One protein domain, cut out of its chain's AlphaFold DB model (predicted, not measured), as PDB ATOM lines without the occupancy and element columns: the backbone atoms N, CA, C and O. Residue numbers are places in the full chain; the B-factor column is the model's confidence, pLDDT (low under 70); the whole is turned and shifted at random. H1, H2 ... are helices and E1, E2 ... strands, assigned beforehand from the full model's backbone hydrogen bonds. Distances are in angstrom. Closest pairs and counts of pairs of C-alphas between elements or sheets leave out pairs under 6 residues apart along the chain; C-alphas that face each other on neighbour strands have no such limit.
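This is residues 171 to 220 of the 250 residues of the protein "DDE_Tnp_1 domain-containing protein" of Glutamicibacter arilaitensis (UniProt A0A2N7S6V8). A long helix, H1, makes one layer; over it lie a small hairpin, E1 and E2, near H1's end, and then the short helix H2, side by side with H1 and running back. The 50 printed residues hold two named helices and two antiparallel strands, order H1, E1, E2, H2, class mixed. The whole is compact, radius of gyration of the C-alphas 11.0 A, and elongated, 34 by 19 by 14 A.

H1, residues 171 to 189, comes closest to E2, residues 207 to 210, at the C-alphas of Ala 189 and Lys 208, 5.0 A apart. E1, residues 201 to 204, forms an antiparallel hairpin with E2; N 202 and O 209, 2.8 A apart, are within hydrogen-bond range. H1, with residues 175 to 182 alone, touches H2, residues 212 to 220, at a shallow tilt of 11 degrees, opposite ways; the closest C-alphas, of Asn 175 and Arg 219, are 6.8 A apart. In H1 and H2 every O i to N i+4 pair is within hydrogen-bond range.

H1 begins at C-alpha 171 (-51.512, -17.235, 3.687) and is 26.4 A long. E1 measures 10.0 A and E2 10.3 A. H2, 12.3 A, ends at C-alpha 220 (-52.590, -9.270, -1.813).

The printed part has no cut. The link H1 to E1 is long, 11 residues. No printed residue is under 70 in pLDDT.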
ATOM      1  N   PHE A 171     -50.881 -18.540   3.428       92.25
ATOM      2  CA  PHE A 171     -51.512 -17.235   3.687       92.25
ATOM      3  C   PHE A 171     -51.428 -16.810   5.162       92.25
ATOM      4  O   PHE A 171     -51.010 -15.692   5.474       92.25
ATOM      5  N   ALA A 172     -51.775 -17.707   6.090       93.44
ATOM      6  CA  ALA A 172     -51.710 -17.427   7.523       93.44
ATOM      7  C   ALA A 172     -50.266 -17.199   8.010       93.44
ATOM      8  O   ALA A 172     -49.999 -16.308   8.820       93.44
ATOM      9  N   ARG A 173     -49.308 -17.993   7.514       93.19
ATOM     10  CA  ARG A 173     -47.878 -17.819   7.815       93.19
ATOM     11  C   ARG A 173     -47.354 -16.485   7.279       93.19
ATOM     12  O   ARG A 173     -46.708 -15.748   8.021       93.19
ATOM     13  N   ASP A 174     -47.640 -16.172   6.024       92.38
ATOM     14  CA  ASP A 174     -47.133 -14.988   5.341       92.38
ATOM     15  C   ASP A 174     -47.687 -13.716   5.997       92.38
ATOM     16  O   ASP A 174     -46.919 -12.801   6.278       92.38
ATOM     17  N   ASN A 175     -48.971 -13.691   6.373       93.81
ATOM     18  CA  ASN A 175     -49.554 -12.571   7.119       93.81
ATOM     19  C   ASN A 175     -48.930 -12.370   8.504       93.81
ATOM     20  O   ASN A 175     -48.702 -11.229   8.905       93.81
ATOM     21  N   ARG A 176     -48.592 -13.443   9.233       95.44
ATOM     22  CA  ARG A 176     -47.843 -13.311  10.499       95.44
ATOM     23  C   ARG A 176     -46.481 -12.654  10.272       95.44
ATOM     24  O   ARG A 176     -46.109 -11.755  11.026       95.44
ATOM     25  N   ASN A 177     -45.780 -13.051   9.211       93.94
ATOM     26  CA  ASN A 177     -44.491 -12.468   8.843       93.94
ATOM     27  C   ASN A 177     -44.624 -11.000   8.410       93.94
ATOM     28  O   ASN A 177     -43.826 -10.169   8.838       93.94
ATOM     29  N   ILE A 178     -45.644 -10.663   7.614       94.25
ATOM     30  CA  ILE A 178     -45.941  -9.285   7.203       94.25
ATOM     31  C   ILE A 178     -46.219  -8.419   8.434       94.25
ATOM     32  O   ILE A 178     -45.579  -7.385   8.589       94.25
ATOM     33  N   ASN A 179     -47.073  -8.876   9.355       95.81
ATOM     34  CA  ASN A 179     -47.392  -8.147  10.586       95.81
ATOM     35  C   ASN A 179     -46.152  -7.901  11.465       95.81
ATOM     36  O   ASN A 179     -46.087  -6.897  12.172       95.81
ATOM     37  N   LEU A 180     -45.184  -8.824  11.473       95.56
ATOM     38  CA  LEU A 180     -43.918  -8.644  12.188       95.56
ATOM     39  C   LEU A 180     -43.030  -7.598  11.496       95.56
ATOM     40  O   LEU A 180     -42.455  -6.738  12.159       95.56
ATOM     41  N   MET A 181     -42.929  -7.657  10.167       94.44
ATOM     42  CA  MET A 181     -42.162  -6.694   9.371       94.44
ATOM     43  C   MET A 181     -42.745  -5.279   9.472       94.44
ATOM     44  O   MET A 181     -41.986  -4.330   9.633       94.44
ATOM     45  N   GLU A 182     -44.069  -5.146   9.438       95.12
ATOM     46  CA  GLU A 182     -44.782  -3.875   9.599       95.12
ATOM     47  C   GLU A 182     -44.542  -3.266  10.986       95.12
ATOM     48  O   GLU A 182     -44.132  -2.113  11.080       95.12
ATOM     49  N   ARG A 183     -44.666  -4.057  12.063       94.38
ATOM     50  CA  ARG A 183     -44.327  -3.607  13.426       94.38
ATOM     51  C   ARG A 183     -42.880  -3.135  13.545       94.38
ATOM     52  O   ARG A 183     -42.614  -2.108  14.164       94.38
ATOM     53  N   ASN A 184     -41.946  -3.866  12.937       92.88
ATOM     54  CA  ASN A 184     -40.535  -3.481  12.926       92.88
ATOM     55  C   ASN A 184     -40.299  -2.175  12.153       92.88
ATOM     56  O   ASN A 184     -39.465  -1.375  12.568       92.88
ATOM     57  N   ALA A 185     -41.007  -1.958  11.042       93.12
ATOM     58  CA  ALA A 185     -40.928  -0.722  10.269       93.12
ATOM     59  C   ALA A 185     -41.515   0.468  11.036       93.12
ATOM     60  O   ALA A 185     -40.871   1.513  11.110       93.12
ATOM     61  N   LEU A 186     -42.664   0.273  11.687       93.69
ATOM     62  CA  LEU A 186     -43.314   1.293  12.506       93.69
ATOM     63  C   LEU A 186     -42.417   1.727  13.670       93.69
ATOM     64  O   LEU A 186     -42.212   2.917  13.877       93.69
ATOM     65  N   ALA A 187     -41.787   0.778  14.370       92.88
ATOM     66  CA  ALA A 187     -40.861   1.090  15.457       92.88
ATOM     67  C   ALA A 187     -39.659   1.943  15.004       92.88
ATOM     68  O   ALA A 187     -39.166   2.769  15.770       92.88
ATOM     69  N   VAL A 188     -39.177   1.759  13.768       91.44
ATOM     70  CA  VAL A 188     -38.097   2.585  13.197       91.44
ATOM     71  C   VAL A 188     -38.616   3.961  12.768       91.44
ATOM     72  O   VAL A 188     -37.923   4.955  12.989       91.44
ATOM     73  N   ALA A 189     -39.816   4.036  12.184       90.19
ATOM     74  CA  ALA A 189     -40.447   5.296  11.789       90.19
ATOM     75  C   ALA A 189     -40.725   6.201  13.004       90.19
ATOM     76  O   ALA A 189     -40.392   7.381  12.983       90.19
ATOM     77  N   GLU A 190     -41.217   5.622  14.103       91.69
ATOM     78  CA  GLU A 190     -41.499   6.313  15.369       91.69
ATOM     79  C   GLU A 190     -40.246   6.592  16.225       91.69
ATOM     80  O   GLU A 190     -40.353   7.142  17.319       91.69
ATOM     81  N   GLY A 191     -39.054   6.169  15.790       88.19
ATOM     82  CA  GLY A 191     -37.809   6.364  16.545       88.19
ATOM     83  C   GLY A 191     -37.640   5.468  17.782       88.19
ATOM     84  O   GLY A 191     -36.673   5.631  18.523       88.19
ATOM     85  N   LYS A 192     -38.517   4.478  17.991       89.62
ATOM     86  CA  LYS A 192     -38.423   3.468  19.069       89.62
ATOM     87  C   LYS A 192     -37.335   2.415  18.821       89.62
ATOM     88  O   LYS A 192     -37.090   1.552  19.659       89.62
ATOM     89  N   SER A 193     -36.716   2.417  17.645       87.00
ATOM     90  CA  SER A 193     -35.652   1.493  17.250       87.00
ATOM     91  C   SER A 193     -34.580   2.209  16.425       87.00
ATOM     92  O   SER A 193     -34.897   3.169  15.719       87.00
ATOM     93  N   PRO A 194     -33.315   1.744  16.473       84.75
ATOM     94  CA  PRO A 194     -32.222   2.368  15.737       84.75
ATOM     95  C   PRO A 194     -32.466   2.331  14.226       84.75
ATOM     96  O   PRO A 194     -33.071   1.393  13.693       84.75
ATOM     97  N   MET A 195     -31.953   3.350  13.532       82.81
ATOM     98  CA  MET A 195     -32.103   3.483  12.087       82.81
ATOM     99  C   MET A 195     -31.418   2.317  11.375       82.81
ATOM    100  O   MET A 195     -30.196   2.184  11.391       82.81
ATOM    101  N   LYS A 196     -32.220   1.481  10.720       85.69
ATOM    102  CA  LYS A 196     -31.749   0.370   9.896       85.69
ATOM    103  C   LYS A 196     -32.669   0.198   8.695       85.69
ATOM    104  O   LYS A 196     -33.854   0.524   8.755       85.69
ATOM    105  N   LYS A 197     -32.133  -0.345   7.604       84.12
ATOM    106  CA  LYS A 197     -32.933  -0.667   6.420       84.12
ATOM    107  C   LYS A 197     -33.872  -1.828   6.755       84.12
ATOM    108  O   LYS A 197     -33.423  -2.958   6.926       84.12
ATOM    109  N   VAL A 198     -35.166  -1.544   6.849       88.75
ATOM    110  CA  VAL A 198     -36.223  -2.538   7.078       88.75
ATOM    111  C   VAL A 198     -37.210  -2.536   5.916       88.75
ATOM    112  O   VAL A 198     -37.380  -1.533   5.224       88.75
ATOM    113  N   ARG A 199     -37.846  -3.682   5.671       88.75
ATOM    114  CA  ARG A 199     -38.920  -3.793   4.676       88.75
ATOM    115  C   ARG A 199     -40.129  -2.973   5.142       88.75
ATOM    116  O   ARG A 199     -40.384  -2.940   6.336       88.75
ATOM    117  N   PHE A 200     -40.863  -2.375   4.201       92.19
ATOM    118  CA  PHE A 200     -42.037  -1.513   4.437       92.19
ATOM    119  C   PHE A 200     -41.750  -0.137   5.048       92.19
ATOM    120  O   PHE A 200     -42.690   0.585   5.348       92.19
ATOM    121  N   LEU A 201     -40.482   0.256   5.194       92.19
ATOM    122  CA  LEU A 201     -40.117   1.626   5.550       92.19
ATOM    123  C   LEU A 201     -39.793   2.425   4.286       92.19
ATOM    124  O   LEU A 201     -38.915   2.032   3.510       92.19
ATOM    125  N   LYS A 202     -40.459   3.563   4.118       91.56
ATOM    126  CA  LYS A 202     -40.146   4.577   3.117       91.56
ATOM    127  C   LYS A 202     -39.395   5.718   3.797       91.56
ATOM    128  O   LYS A 202     -39.783   6.195   4.858       91.56
ATOM    129  N   VAL A 203     -38.288   6.130   3.186       88.62
ATOM    130  CA  VAL A 203     -37.456   7.242   3.661       88.62
ATOM    131  C   VAL A 203     -37.433   8.291   2.563       88.62
ATOM    132  O   VAL A 203     -37.101   7.976   1.421       88.62
ATOM    133  N   SER A 204     -37.830   9.518   2.879       85.56
ATOM    134  CA  SER A 204     -37.862  10.641   1.939       85.56
ATOM    135  C   SER A 204     -37.221  11.854   2.603       85.56
ATOM    136  O   SER A 204     -37.832  12.555   3.400       85.56
ATOM    137  N   GLY A 205     -35.929  12.051   2.326       82.50
ATOM    138  CA  GLY A 205     -35.116  13.038   3.034       82.50
ATOM    139  C   GLY A 205     -35.015  12.707   4.525       82.50
ATOM    140  O   GLY A 205     -34.475  11.663   4.893       82.50
ATOM    141  N   ALA A 206     -35.529  13.603   5.368       78.88
ATOM    142  CA  ALA A 206     -35.563  13.432   6.819       78.88
ATOM    143  C   ALA A 206     -36.785  12.635   7.314       78.88
ATOM    144  O   ALA A 206     -36.767  12.136   8.441       78.88
ATOM    145  N   GLU A 207     -37.827  12.496   6.490       82.94
ATOM    146  CA  GLU A 207     -39.072  11.839   6.878       82.94
ATOM    147  C   GLU A 207     -38.987  10.318   6.732       82.94
ATOM    148  O   GLU A 207     -38.367   9.777   5.806       82.94
ATOM    149  N   LYS A 208     -39.625   9.628   7.679       87.81
ATOM    150  CA  LYS A 208     -39.692   8.171   7.770       87.81
ATOM    151  C   LYS A 208     -41.142   7.783   7.977       87.81
ATOM    152  O   LYS A 208     -41.736   8.138   8.990       87.81
ATOM    153  N   GLU A 209     -41.684   7.025   7.045       91.69
ATOM    154  CA  GLU A 209     -43.073   6.585   7.094       91.69
ATOM    155  C   GLU A 209     -43.190   5.133   6.635       91.69
ATOM    156  O   GLU A 209     -42.263   4.555   6.053       91.69
ATOM    157  N   LEU A 210     -44.334   4.521   6.918       92.81
ATOM    158  CA  LEU A 210     -44.651   3.211   6.375       92.81
ATOM    159  C   LEU A 210     -44.976   3.324   4.883       92.81
ATOM    160  O   LEU A 210     -45.689   4.219   4.442       92.81
ATOM    161  N   ASP A 211     -44.486   2.370   4.098       93.19
ATOM    162  CA  ASP A 211     -44.878   2.214   2.700       93.19
ATOM    163  C   ASP A 211     -46.166   1.384   2.613       93.19
ATOM    164  O   ASP A 211     -46.135   0.172   2.365       93.19
ATOM    165  N   GLU A 212     -47.307   2.037   2.853       91.19
ATOM    166  CA  GLU A 212     -48.631   1.398   2.868       91.19
ATOM    167  C   GLU A 212     -48.923   0.632   1.573       91.19
ATOM    168  O   GLU A 212     -49.396  -0.503   1.611       91.19
ATOM    169  N   LYS A 213     -48.534   1.188   0.419       88.69
ATOM    170  CA  LYS A 213     -48.730   0.547  -0.890       88.69
ATOM    171  C   LYS A 213     -47.953  -0.762  -1.002       88.69
ATOM    172  O   LYS A 213     -48.426  -1.724  -1.610       88.69
ATOM    173  N   VAL A 214     -46.739  -0.825  -0.455       88.44
ATOM    174  CA  VAL A 214     -45.941  -2.060  -0.463       88.44
ATOM    175  C   VAL A 214     -46.469  -3.075   0.556       88.44
ATOM    176  O   VAL A 214     -46.414  -4.276   0.276       88.44
ATOM    177  N   ILE A 215     -47.019  -2.628   1.691       90.75
ATOM    178  CA  ILE A 215     -47.696  -3.499   2.670       90.75
ATOM    179  C   ILE A 215     -48.939  -4.133   2.043       90.75
ATOM    180  O   ILE A 215     -49.074  -5.357   2.053       90.75
ATOM    181  N   GLU A 216     -49.816  -3.323   1.456       88.44
ATOM    182  CA  GLU A 216     -51.055  -3.780   0.829       88.44
ATOM    183  C   GLU A 216     -50.770  -4.812  -0.268       88.44
ATOM    184  O   GLU A 216     -51.318  -5.914  -0.255       88.44
ATOM    185  N   ARG A 217     -49.804  -4.527  -1.149       85.19
ATOM    186  CA  ARG A 217     -49.351  -5.483  -2.171       85.19
ATOM    187  C   ARG A 217     -48.818  -6.778  -1.568       85.19
ATOM    188  O   ARG A 217     -49.100  -7.851  -2.089       85.19
ATOM    189  N   ALA A 218     -48.049  -6.715  -0.480       88.75
ATOM    190  CA  ALA A 218     -47.572  -7.929   0.181       88.75
ATOM    191  C   ALA A 218     -48.737  -8.772   0.724       88.75
ATOM    192  O   ALA A 218     -48.679  -9.998   0.648       88.75
ATOM    193  N   ARG A 219     -49.803  -8.128   1.217       89.00
ATOM    194  CA  ARG A 219     -51.022  -8.800   1.685       89.00
ATOM    195  C   ARG A 219     -51.844  -9.390   0.539       89.00
ATOM    196  O   ARG A 219     -52.348 -10.497   0.697       89.00
ATOM    197  N   MET A 220     -51.935  -8.719  -0.612       86.69
ATOM    198  CA  MET A 220     -52.590  -9.270  -1.813       86.69
ATOM    199  C   MET A 220     -51.925 -10.567  -2.292       86.69
ATOM    200  O   MET A 220     -52.602 -11.485  -2.743       86.69
TER     201      MET A 220